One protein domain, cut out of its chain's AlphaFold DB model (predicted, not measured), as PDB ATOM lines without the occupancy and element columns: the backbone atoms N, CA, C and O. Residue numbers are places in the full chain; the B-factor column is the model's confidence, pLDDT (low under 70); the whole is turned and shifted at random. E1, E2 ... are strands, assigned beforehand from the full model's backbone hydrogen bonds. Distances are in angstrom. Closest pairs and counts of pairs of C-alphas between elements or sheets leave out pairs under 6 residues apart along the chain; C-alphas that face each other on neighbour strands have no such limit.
ATOM      1  N   ALA A  53     253.726 384.850 230.637       83.25
ATOM      2  CA  ALA A  53     255.106 385.305 230.676       83.25
ATOM      3  C   ALA A  53     255.895 384.825 229.452       83.25
ATOM      4  O   ALA A  53     255.981 383.627 229.166       83.25
ATOM      5  N   ARG A  54     256.519 385.775 228.760       78.38
ATOM      6  CA  ARG A  54     257.379 385.599 227.590       78.38
ATOM      7  C   ARG A  54     258.801 385.974 227.931       78.38
ATOM      8  O   ARG A  54     259.043 386.859 228.747       78.38
ATOM      9  N   LYS A  55     259.732 385.289 227.277       83.75
ATOM     10  CA  LYS A  55     261.155 385.585 227.341       83.75
ATOM     11  C   LYS A  55     261.722 385.554 225.935       83.75
ATOM     12  O   LYS A  55     261.679 384.517 225.277       83.75
ATOM     13  N   GLU A  56     262.272 386.676 225.511       79.19
ATOM     14  CA  GLU A  56     262.997 386.811 224.257       79.19
ATOM     15  C   GLU A  56     264.470 387.063 224.537       79.19
ATOM     16  O   GLU A  56     264.825 387.800 225.458       79.19
ATOM     17  N   VAL A  57     265.326 386.426 223.743       82.62
ATOM     18  CA  VAL A  57     266.773 386.607 223.806       82.62
ATOM     19  C   VAL A  57     267.242 387.035 222.426       82.62
ATOM     20  O   VAL A  57     267.006 386.331 221.446       82.62
ATOM     21  N   VAL A  58     267.865 388.207 222.354       83.19
ATOM     22  CA  VAL A  58     268.339 388.815 221.111       83.19
ATOM     23  C   VAL A  58     269.842 389.010 221.199       83.19
ATOM     24  O   VAL A  58     270.337 389.646 222.129       83.19
ATOM     25  N   ASP A  59     270.566 388.492 220.213       84.94
ATOM     26  CA  ASP A  59     272.010 388.683 220.116       84.94
ATOM     27  C   ASP A  59     272.327 390.154 219.831       84.94
ATOM     28  O   ASP A  59     271.811 390.757 218.882       84.94
ATOM     29  N   LEU A  60     273.185 390.739 220.661       84.00
ATOM     30  CA  LEU A  60     273.676 392.098 220.496       84.00
ATOM     31  C   LEU A  60     275.053 392.071 219.824       84.00
ATOM     32  O   LEU A  60     275.829 391.128 219.998       84.00
ATOM     33  N   PRO A  61     275.402 393.110 219.050       78.62
ATOM     34  CA  PRO A  61     276.733 393.197 218.475       78.62
ATOM     35  C   PRO A  61     277.786 393.364 219.581       78.62
ATOM     36  O   PRO A  61     277.573 394.097 220.542       78.62
ATOM     37  N   SER A  62     278.967 392.767 219.404       77.19
ATOM     38  CA  SER A  62     280.078 392.884 220.367       77.19
ATOM     39  C   SER A  62     280.643 394.306 220.509       77.19
ATOM     40  O   SER A  62     281.422 394.575 221.421       77.19
ATOM     41  N   CYS A  63     280.302 395.221 219.598       75.62
ATOM     42  CA  CYS A  63     280.597 396.643 219.729       75.62
ATOM     43  C   CYS A  63     279.502 397.481 219.057       75.62
ATOM     44  O   CYS A  63     278.884 397.047 218.079       75.62
ATOM     45  N   LEU A  64     279.282 398.701 219.551       69.88
ATOM     46  CA  LEU A  64     278.330 399.645 218.964       69.88
ATOM     47  C   LEU A  64     279.069 400.716 218.150       69.88
ATOM     48  O   LEU A  64     280.117 401.203 218.579       69.88
ATOM     49  N   PRO A  65     278.571 401.140 216.971       67.12
ATOM     50  CA  PRO A  65     279.016 402.402 216.382       67.12
ATOM     51  C   PRO A  65     278.815 403.561 217.378       67.12
ATOM     52  O   PRO A  65     278.106 403.427 218.358       67.12
ATOM     53  N   LYS A  66     279.405 404.735 217.140       58.72
ATOM     54  CA  LYS A  66     279.383 405.849 218.114       58.72
ATOM     55  C   LYS A  66     277.990 406.384 218.524       58.72
ATOM     56  O   LYS A  66     277.943 407.254 219.387       58.72
ATOM     57  N   CYS A  67     276.889 405.952 217.888       55.91
ATOM     58  CA  CYS A  67     275.523 406.465 218.122       55.91
ATOM     59  C   CYS A  67     274.334 405.535 217.700       55.91
ATOM     60  O   CYS A  67     273.394 406.045 217.083       55.91
ATOM     61  N   PRO A  68     274.289 404.204 217.901       62.06
ATOM     62  CA  PRO A  68     273.086 403.439 217.600       62.06
ATOM     63  C   PRO A  68     272.116 403.511 218.779       62.06
ATOM     64  O   PRO A  68     272.400 403.032 219.870       62.06
ATOM     65  N   ALA A  69     270.926 404.047 218.529       68.12
ATOM     66  CA  ALA A  69     269.770 403.642 219.312       68.12
ATOM     67  C   ALA A  69     269.463 402.183 218.942       68.12
ATOM     68  O   ALA A  69     269.213 401.895 217.766       68.12
ATOM     69  N   PHE A  70     269.521 401.270 219.913       84.38
ATOM     70  CA  PHE A  70     269.055 399.905 219.705       84.38
ATOM     71  C   PHE A  70     267.533 399.888 219.837       84.38
ATOM     72  O   PHE A  70     266.981 400.485 220.761       84.38
ATOM     73  N   TYR A  71     266.855 399.237 218.894       86.12
ATOM     74  CA  TYR A  71     265.400 399.128 218.895       86.12
ATOM     75  C   TYR A  71     265.004 397.671 219.062       86.12
ATOM     76  O   TYR A  71     265.314 396.846 218.203       86.12
ATOM     77  N   PHE A  72     264.302 397.378 220.151       85.12
ATOM     78  CA  PHE A  72     263.700 396.076 220.386       85.12
ATOM     79  C   PHE A  72     262.230 396.094 219.957       85.12
ATOM     80  O   PHE A  72     261.463 396.962 220.380       85.12
ATOM     81  N   TYR A  73     261.851 395.126 219.126       82.94
ATOM     82  CA  TYR A  73     260.482 394.921 218.665       82.94
ATOM     83  C   TYR A  73     259.969 393.638 219.317       82.94
ATOM     84  O   TYR A  73     260.469 392.573 218.953       82.94
ATOM     85  N   PRO A  74     259.014 393.718 220.263       79.25
ATOM     86  CA  PRO A  74     258.437 392.530 220.881       79.25
ATOM     87  C   PRO A  74     257.853 391.609 219.810       79.25
ATOM     88  O   PRO A  74     257.194 392.089 218.884       79.25
ATOM     89  N   PHE A  75     258.086 390.306 219.922       73.19
ATOM     90  CA  PHE A  75     257.577 389.323 218.972       73.19
ATOM     91  C   PHE A  75     256.131 388.923 219.297       73.19
ATOM     92  O   PHE A  75     255.288 388.830 218.403       73.19
ATOM     93  N   TYR A  76     255.829 388.711 220.579       72.19
ATOM     94  CA  TYR A  76     254.508 388.283 221.055       72.19
ATOM     95  C   TYR A  76     253.551 389.461 221.282       72.19
ATOM     96  O   TYR A  76     253.937 390.448 221.909       72.19
ATOM     97  N   TYR A  77     252.291 389.315 220.848       66.88
ATOM     98  CA  TYR A  77     251.216 390.319 220.945       66.88
ATOM     99  C   TYR A  77     249.852 389.694 221.292       66.88
ATOM    100  O   TYR A  77     249.595 388.568 220.888       66.88
ATOM    101  N   PRO A  78     248.914 390.437 221.905       72.94
ATOM    102  CA  PRO A  78     249.103 391.759 222.497       72.94
ATOM    103  C   PRO A  78     249.949 391.660 223.771       72.94
ATOM    104  O   PRO A  78     250.040 390.593 224.364       72.94
ATOM    105  N   PHE A  79     250.576 392.755 224.194       79.81
ATOM    106  CA  PHE A  79     251.382 392.793 225.417       79.81
ATOM    107  C   PHE A  79     250.973 393.952 226.321       79.81
ATOM    108  O   PHE A  79     250.394 394.942 225.872       79.81
ATOM    109  N   SER A  80     251.340 393.856 227.597       82.44
ATOM    110  CA  SER A  80     251.222 394.970 228.538       82.44
ATOM    111  C   SER A  80     252.537 395.746 228.613       82.44
ATOM    112  O   SER A  80     253.551 395.201 229.045       82.44
ATOM    113  N   LEU A  81     252.530 397.036 228.258       84.88
ATOM    114  CA  LEU A  81     253.727 397.897 228.326       84.88
ATOM    115  C   LEU A  81     254.364 397.934 229.725       84.88
ATOM    116  O   LEU A  81     255.580 398.034 229.845       84.88
ATOM    117  N   ASN A  82     253.557 397.798 230.778       88.44
ATOM    118  CA  ASN A  82     254.030 397.842 232.164       88.44
ATOM    119  C   ASN A  82     254.634 396.513 232.650       88.44
ATOM    120  O   ASN A  82     255.067 396.432 233.794       88.44
ATOM    121  N   SER A  83     254.612 395.465 231.822       90.88
ATOM    122  CA  SER A  83     255.110 394.134 232.189       90.88
ATOM    123  C   SER A  83     256.564 393.883 231.790       90.88
ATOM    124  O   SER A  83     257.118 392.852 232.157       90.88
ATOM    125  N   PHE A  84     257.180 394.799 231.039       93.12
ATOM    126  CA  PHE A  84     258.510 394.584 230.487       93.12
ATOM    127  C   PHE A  84     259.617 394.703 231.536       93.12
ATOM    128  O   PHE A  84     259.683 395.661 232.304       93.12
ATOM    129  N   SER A  85     260.543 393.755 231.478       94.81
ATOM    130  CA  SER A  85     261.813 393.723 232.190       94.81
ATOM    131  C   SER A  85     262.930 393.502 231.173       94.81
ATOM    132  O   SER A  85     262.899 392.538 230.407       94.81
ATOM    133  N   PHE A  86     263.931 394.381 231.179       94.88
ATOM    134  CA  PHE A  86     265.049 394.362 230.237       94.88
ATOM    135  C   PHE A  86     266.357 394.078 230.969       94.88
ATOM    136  O   PHE A  86     266.687 394.731 231.960       94.88
ATOM    137  N   LYS A  87     267.118 393.106 230.470       95.38
ATOM    138  CA  LYS A  87     268.405 392.691 231.032       95.38
ATOM    139  C   LYS A  87     269.408 392.470 229.907       95.38
ATOM    140  O   LYS A  87     269.030 392.030 228.829       95.38
ATOM    141  N   VAL A  88     270.684 392.725 230.152       93.31
ATOM    142  CA  VAL A  88     271.775 392.336 229.251       93.31
ATOM    143  C   VAL A  88     272.604 391.262 229.931       93.31
ATOM    144  O   VAL A  88     273.102 391.468 231.036       93.31
ATOM    145  N   ALA A  89     272.755 390.120 229.268       92.94
ATOM    146  CA  ALA A  89     273.746 389.122 229.626       92.94
ATOM    147  C   ALA A  89     275.057 389.454 228.913       92.94
ATOM    148  O   ALA A  89     275.108 389.466 227.685       92.94
ATOM    149  N   HIS A  90     276.106 389.733 229.684       91.44
ATOM    150  CA  HIS A  90     277.481 389.823 229.196       91.44
ATOM    151  C   HIS A  90     278.210 388.530 229.546       91.44
ATOM    152  O   HIS A  90     278.377 388.191 230.722       91.44
ATOM    153  N   ILE A  91     278.639 387.811 228.518       88.50
ATOM    154  CA  ILE A  91     279.380 386.565 228.638       88.50
ATOM    155  C   ILE A  91     280.830 386.851 228.275       88.50
ATOM    156  O   ILE A  91     281.120 387.278 227.161       88.50
ATOM    157  N   SER A  92     281.742 386.589 229.209       85.81
ATOM    158  CA  SER A  92     283.183 386.679 228.984       85.81
ATOM    159  C   SER A  92     283.848 385.363 229.379       85.81
ATOM    160  O   SER A  92     283.957 385.005 230.559       85.81
ATOM    161  N   GLY A  93     284.264 384.588 228.378       82.50
ATOM    162  CA  GLY A  93     284.786 383.237 228.590       82.50
ATOM    163  C   GLY A  93     283.729 382.282 229.162       82.50
ATOM    164  O   GLY A  93     282.858 381.828 228.435       82.50
ATOM    165  N   MET A  94     283.836 381.930 230.450       82.88
ATOM    166  CA  MET A  94     282.877 381.054 231.159       82.88
ATOM    167  C   MET A  94     282.056 381.797 232.227       82.88
ATOM    168  O   MET A  94     281.380 381.159 233.030       82.88
ATOM    169  N   THR A  95     282.162 383.126 232.295       86.12
ATOM    170  CA  THR A  95     281.427 383.939 233.275       86.12
ATOM    171  C   THR A  95     280.306 384.685 232.573       86.12
ATOM    172  O   THR A  95     280.561 385.372 231.589       86.12
ATOM    173  N   GLU A  96     279.092 384.570 233.104       91.38
ATOM    174  CA  GLU A  96     277.921 385.339 232.687       91.38
ATOM    175  C   GLU A  96     277.602 386.377 233.768       91.38
ATOM    176  O   GLU A  96     277.507 386.047 234.953       91.38
ATOM    177  N   THR A  97     277.451 387.636 233.361       92.81
ATOM    178  CA  THR A  97     277.014 388.735 234.227       92.81
ATOM    179  C   THR A  97     275.713 389.305 233.680       92.81
ATOM    180  O   THR A  97     275.646 389.663 232.507       92.81
ATOM    181  N   ILE A  98     274.691 389.407 234.530       95.31
ATOM    182  CA  ILE A  98     273.390 389.983 234.172       95.31
ATOM    183  C   ILE A  98     273.328 391.430 234.659       95.31
ATOM    184  O   ILE A  98     273.554 391.701 235.837       95.31
ATOM    185  N   ILE A  99     273.006 392.342 233.747       93.75
ATOM    186  CA  ILE A  99     272.879 393.779 233.993       93.75
ATOM    187  C   ILE A  99     271.427 394.168 233.727       93.75
ATOM    188  O   ILE A  99     270.940 393.980 232.615       93.75
ATOM    189  N   GLU A 100     270.721 394.692 234.726       93.75
ATOM    190  CA  GLU A 100     269.361 395.211 234.531       93.75
ATOM    191  C   GLU A 100     269.404 396.579 233.843       93.75
ATOM    192  O   GLU A 100     270.268 397.408 234.134       93.75
ATOM    193  N   LEU A 101     268.483 396.806 232.906       90.69
ATOM    194  CA  LEU A 101     268.381 398.057 232.165       90.69
ATOM    195  C   LEU A 101     267.263 398.923 232.742       90.69
ATOM    196  O   LEU A 101     266.094 398.546 232.696       90.69
ATOM    197  N   GLU A 102     267.618 400.114 233.220       81.62
ATOM    198  CA  GLU A 102     266.646 401.095 233.727       81.62
ATOM    199  C   GLU A 102     266.227 402.115 232.651       81.62
ATOM    200  O   GLU A 102     265.092 402.589 232.637       81.62
ATOM    201  N   ASN A 103     267.119 402.427 231.704       79.38
ATOM    202  CA  ASN A 103     266.900 403.445 230.671       79.38
ATOM    203  C   ASN A 103     266.329 402.834 229.385       79.38
ATOM    204  O   ASN A 103     266.995 402.770 228.349       79.38
ATOM    205  N   VAL A 104     265.076 402.384 229.456       87.75
ATOM    206  CA  VAL A 104     264.334 401.852 228.307       87.75
ATOM    207  C   VAL A 104     263.055 402.654 228.108       87.75
ATOM    208  O   VAL A 104     262.370 403.008 229.065       87.75
ATOM    209  N   SER A 105     262.732 403.002 226.864       90.12
ATOM    210  CA  SER A 105     261.561 403.832 226.558       90.12
ATOM    211  C   SER A 105     260.789 403.305 225.359       90.12
ATOM    212  O   SER A 105     261.373 402.985 224.327       90.12
ATOM    213  N   TRP A 106     259.463 403.248 225.483       90.69
ATOM    214  CA  TRP A 106     258.578 402.927 224.367       90.69
ATOM    215  C   TRP A 106     258.516 404.093 223.374       90.69
ATOM    216  O   TRP A 106     258.301 405.242 223.759       90.69
ATOM    217  N   ILE A 107     258.704 403.797 222.090       86.69
ATOM    218  CA  ILE A 107     258.674 404.768 220.996       86.69
ATOM    219  C   ILE A 107     257.480 404.427 220.107       86.69
ATOM    220  O   ILE A 107     257.584 403.609 219.192       86.69
ATOM    221  N   GLU A 108     256.349 405.084 220.372       78.75
ATOM    222  CA  GLU A 108     255.060 404.835 219.703       78.75
ATOM    223  C   GLU A 108     255.166 404.890 218.176       78.75
ATOM    224  O   GLU A 108     254.706 403.987 217.488       78.75
ATOM    225  N   THR A 109     255.871 405.887 217.632       76.19
ATOM    226  CA  THR A 109     256.037 406.066 216.176       76.19
ATOM    227  C   THR A 109     256.794 404.933 215.487       76.19
ATOM    228  O   THR A 109     256.767 404.839 214.259       76.19
ATOM    229  N   LYS A 110     257.492 404.091 216.254       73.69
ATOM    230  CA  LYS A 110     258.227 402.927 215.756       73.69
ATOM    231  C   LYS A 110     257.617 401.599 216.187       73.69
ATOM    232  O   LYS A 110     258.036 400.580 215.651       73.69
ATOM    233  N   GLY A 111     256.687 401.596 217.142       78.44
ATOM    234  CA  GLY A 111     256.200 400.363 217.758       78.44
ATOM    235  C   GLY A 111     257.329 399.542 218.392       78.44
ATOM    236  O   GLY A 111     257.361 398.324 218.240       78.44
ATOM    237  N   ALA A 112     258.300 400.210 219.028       84.44
ATOM    238  CA  ALA A 112     259.516 399.576 219.533       84.44
ATOM    239  C   ALA A 112     260.012 400.216 220.827       84.44
ATOM    240  O   ALA A 112     259.789 401.403 221.075       84.44
ATOM    241  N   PHE A 113     260.781 399.461 221.605       90.12
ATOM    242  CA  PHE A 113     261.543 399.997 222.726       90.12
ATOM    243  C   PHE A 113     262.890 400.527 222.246       90.12
ATOM    244  O   PHE A 113     263.679 399.791 221.656       90.12
ATOM    245  N   GLY A 114     263.151 401.805 222.505       90.44
ATOM    246  CA  GLY A 114     264.480 402.390 222.404       90.44
ATOM    247  C   GLY A 114     265.289 402.045 223.647       90.44
ATOM    248  O   GLY A 114     264.856 402.332 224.765       90.44
ATOM    249  N   ILE A 115     266.448 401.432 223.436       89.88
ATOM    250  CA  ILE A 115     267.355 400.984 224.489       89.88
ATOM    251  C   ILE A 115     268.700 401.676 224.290       89.88
ATOM    252  O   ILE A 115     269.291 401.600 223.205       89.88
ATOM    253  N   ASP A 116     269.173 402.345 225.339       86.25
ATOM    254  CA  ASP A 116     270.536 402.861 225.395       86.25
ATOM    255  C   ASP A 116     271.472 401.772 225.932       86.25
ATOM    256  O   ASP A 116     271.299 401.260 227.036       86.25
ATOM    257  N   LEU A 117     272.446 401.393 225.109       85.50
ATOM    258  CA  LEU A 117     273.432 400.356 225.405       85.50
ATOM    259  C   LEU A 117     274.857 400.924 225.467       85.50
ATOM    260  O   LEU A 117     275.808 400.153 225.598       85.50
ATOM    261  N   SER A 118     275.027 402.249 225.366       80.44
ATOM    262  CA  SER A 118     276.342 402.895 225.267       80.44
ATOM    263  C   SER A 118     277.220 402.697 226.505       80.44
ATOM    264  O   SER A 118     278.441 402.642 226.376       80.44
ATOM    265  N   ASP A 119     276.617 402.538 227.684       81.25
ATOM    266  CA  ASP A 119     277.348 402.279 228.932       81.25
ATOM    267  C   ASP A 119     277.743 400.802 229.112       81.25
ATOM    268  O   ASP A 119     278.554 400.478 229.981       81.25
ATOM    269  N   ILE A 120     277.180 399.899 228.302       82.31
ATOM    270  CA  ILE A 120     277.324 398.444 228.462       82.31
ATOM    271  C   ILE A 120     278.191 397.852 227.356       82.31
ATOM    272  O   ILE A 120     279.098 397.068 227.631       82.31
ATOM    273  N   ILE A 121     277.926 398.229 226.104       80.06
ATOM    274  CA  ILE A 121     278.639 397.704 224.943       80.06
ATOM    275  C   ILE A 121     279.662 398.745 224.474       80.06
ATOM    276  O   ILE A 121     279.291 399.887 224.195       80.06
ATOM    277  N   PRO A 122     280.947 398.376 224.334       76.38
ATOM    278  CA  PRO A 122     281.993 399.326 223.988       76.38
ATOM    279  C   PRO A 122     281.833 399.907 222.575       76.38
ATOM    280  O   PRO A 122     281.454 399.222 221.620       76.38
ATOM    281  N   ASP A 123     282.230 401.174 222.428       72.06
ATOM    282  CA  ASP A 123     282.332 401.860 221.139       72.06
ATOM    283  C   ASP A 123     283.311 401.143 220.190       72.06
ATOM    284  O   ASP A 123     284.495 400.964 220.507       72.06
ATOM    285  N   CYS A 124     282.875 400.869 218.957       65.75
ATOM    286  CA  CYS A 124     283.748 400.451 217.862       65.75
ATOM    287  C   CYS A 124     284.646 401.633 217.424       65.75
ATOM    288  O   CYS A 124     284.424 402.263 216.385       65.75
ATOM    289  N   LYS A 125     285.686 401.999 218.188       58.22
ATOM    290  CA  LYS A 125     286.711 402.938 217.694       58.22
ATOM    291  C   LYS A 125     287.453 402.264 216.537       58.22
ATOM    292  O   LYS A 125     288.187 401.305 216.759       58.22
ATOM    293  N   CYS A 126     287.293 402.787 215.315       45.72
ATOM    294  CA  CYS A 126     287.787 402.248 214.033       45.72
ATOM    295  C   CYS A 126     289.314 402.025 213.889       45.72
ATOM    296  O   CYS A 126     289.810 401.949 212.769       45.72
ATOM    297  N   THR A 127     290.090 401.920 214.967       45.72
ATOM    298  CA  THR A 127     291.551 401.755 214.902       45.72
ATOM    299  C   THR A 127     292.145 400.718 215.851       45.72
ATOM    300  O   THR A 127     293.354 400.514 215.797       45.72
ATOM    301  N   CYS A 128     291.378 400.007 216.681       38.22
ATOM    302  CA  CYS A 128     291.952 398.972 217.552       38.22
ATOM    303  C   CYS A 128     290.989 397.797 217.750       38.22
ATOM    304  O   CYS A 128     289.943 397.971 218.352       38.22
ATOM    305  N   LYS A 129     291.390 396.603 217.289       44.56
ATOM    306  CA  LYS A 129     291.007 395.292 217.846       44.56
ATOM    307  C   LYS A 129     289.553 395.149 218.357       44.56
ATOM    308  O   LYS A 129     289.352 394.682 219.470       44.56
ATOM    309  N   CYS A 130     288.533 395.390 217.535       48.25
ATOM    310  CA  CYS A 130     287.187 394.838 217.797       48.25
ATOM    311  C   CYS A 130     287.141 393.311 217.531       48.25
ATOM    312  O   CYS A 130     286.184 392.799 216.966       48.25
ATOM    313  N   CYS A 131     288.223 392.595 217.858       47.94
ATOM    314  CA  CYS A 131     288.441 391.174 217.581       47.94
ATOM    315  C   CYS A 131     288.936 390.420 218.822       47.94
ATOM    316  O   CYS A 131     289.620 389.407 218.679       47.94
ATOM    317  N   ASP A 132     288.636 390.888 220.035       52.72
ATOM    318  CA  ASP A 132     288.605 389.951 221.155       52.72
ATOM    319  C   ASP A 132     287.262 389.220 221.065       52.72
ATOM    320  O   ASP A 132     286.257 389.660 221.610       52.72
ATOM    321  N   CYS A 133     287.241 388.113 220.311       54.34
ATOM    322  CA  CYS A 133     286.104 387.194 220.142       54.34
ATOM    323  C   CYS A 133     285.707 386.473 221.450       54.34
ATOM    324  O   CYS A 133     285.383 385.290 221.425       54.34
ATOM    325  N   LYS A 134     285.855 387.126 222.605       65.25
ATOM    326  CA  LYS A 134     285.631 386.549 223.934       65.25
ATOM    327  C   LYS A 134     284.388 387.086 224.621       65.25
ATOM    328  O   LYS A 134     283.929 386.422 225.544       65.25
ATOM    329  N   ASP A 135     283.912 388.254 224.195       77.75
ATOM    330  CA  ASP A 135     282.766 388.915 224.797       77.75
ATOM    331  C   ASP A 135     281.538 388.781 223.889       77.75
ATOM    332  O   ASP A 135     281.526 389.246 222.743       77.75
ATOM    333  N   GLU A 136     280.510 388.136 224.426       86.31
ATOM    334  CA  GLU A 136     279.190 387.991 223.817       86.31
ATOM    335  C   GLU A 136     278.177 388.770 224.660       86.31
ATOM    336  O   GLU A 136     278.253 388.794 225.892       86.31
ATOM    337  N   PHE A 137     277.244 389.446 223.991       88.31
ATOM    338  CA  PHE A 137     276.203 390.233 224.638       88.31
ATOM    339  C   PHE A 137     274.843 389.774 224.126       88.31
ATOM    340  O   PHE A 137     274.626 389.707 222.916       88.31
ATOM    341  N   HIS A 138     273.912 389.516 225.038       90.19
ATOM    342  CA  HIS A 138     272.533 389.178 224.698       90.19
ATOM    343  C   HIS A 138     271.572 390.089 225.449       90.19
ATOM    344  O   HIS A 138     271.676 390.246 226.665       90.19
ATOM    345  N   LEU A 139     270.611 390.666 224.737       89.38
ATOM    346  CA  LEU A 139     269.461 391.318 225.342       89.38
ATOM    347  C   LEU A 139     268.454 390.241 225.736       89.38
ATOM    348  O   LEU A 139     268.002 389.475 224.890       89.38
ATOM    349  N   ILE A 140     268.077 390.213 227.004       91.00
ATOM    350  CA  ILE A 140     267.022 389.370 227.549       91.00
ATOM    351  C   ILE A 140     265.839 390.275 227.878       91.00
ATOM    352  O   ILE A 140     265.959 391.186 228.701       91.00
ATOM    353  N   VAL A 141     264.696 390.015 227.251       89.75
ATOM    354  CA  VAL A 141     263.453 390.754 227.482       89.75
ATOM    355  C   VAL A 141     262.400 389.802 228.019       89.75
ATOM    356  O   VAL A 141     262.083 388.797 227.389       89.75
ATOM    357  N   GLU A 142     261.863 390.116 229.191       90.69
ATOM    358  CA  GLU A 142     260.813 389.346 229.857       90.69
ATOM    359  C   GLU A 142     259.555 390.211 229.957       90.69
ATOM    360  O   GLU A 142     259.658 391.366 230.365       90.69
ATOM    361  N   TYR A 143     258.392 389.704 229.544       89.12
ATOM    362  CA  TYR A 143     257.141 390.475 229.540       89.12
ATOM    363  C   TYR A 143     255.896 389.583 229.438       89.12
ATOM    364  O   TYR A 143     255.986 388.433 229.027       89.12
ATOM    365  N   GLU A 144     254.723 390.101 229.796       86.94
ATOM    366  CA  GLU A 144     253.443 389.391 229.670       86.94
ATOM    367  C   GLU A 144     252.801 389.692 228.312       86.94
ATOM    368  O   GLU A 144     252.590 390.861 227.955       86.94
ATOM    369  N   ALA A 145     252.487 388.637 227.553       78.50
ATOM    370  CA  ALA A 145     251.822 388.768 226.263       78.50
ATOM    371  C   ALA A 145     250.915 387.590 225.904       78.50
ATOM    372  O   ALA A 145     251.154 386.439 226.279       78.50
ATOM    373  N   GLY A 146     249.895 387.907 225.109       75.06
ATOM    374  CA  GLY A 146     248.817 387.028 224.691       75.06
ATOM    375  C   GLY A 146     247.447 387.581 225.034       75.06
ATOM    376  O   GLY A 146     247.302 388.609 225.691       75.06
TER     377      GLY A 146
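This is residues 53 to 146 of the 246 residues of an uncharacterized protein of Methanobrevibacter sp (UniProt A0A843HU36). A twisted sheet of four antiparallel strands, E1 - E7 - E3 - E4, makes a long slab, and a smaller antiparallel sheet, E2 - E6 - E5, lies partly face to face with it, loosely and shifted. The long link of residues 116 to 134 loops beyond the end of the slab where E7 begins. The printed part has 94 residues, no named helix and seven named strands, E1 to E7 along the chain; the class is all strand, though under half of the residues are in named elements. It is compact, with a radius of gyration of the C-alphas of 14.2 A and spans of 44 by 31 by 20 A.

Start at E1, residues 53 to 60, an edge strand antiparallel to E7, residues 135 to 145; look for N 56 and O 141, within hydrogen-bond range at 2.8 A. E2, residues 70 to 72, is antiparallel to E6, residues 112 to 115, with N 72 and O 113 at 2.9 A. E3, residues 85 to 92, is antiparallel to E7, with N 87 and O 140 at 2.9 A. E3 also forms a hairpin with E4, residues 95 to 100, with N 90 and O 97 at 2.9 A. E5, residues 104 to 107, forms a hairpin with E6, with N 114 and O 105 at 2.8 A.

Find C-alpha 53 at (255.106, 385.305, 230.676); from there E1 runs 22.2 A. E3 spans 22.7 A and E4 16.6 A. E7 runs 31.0 A to C-alpha 145 at (251.822, 388.768, 226.263).

The C-alphas of Thr 127 and Gly 146, 46.2 A apart, are the two farthest apart. The printed part has no cut. The links E2 to E3 and E6 to E7 are long. Residues 64 to 69, 77 and 124 to 134 have pLDDT under 70.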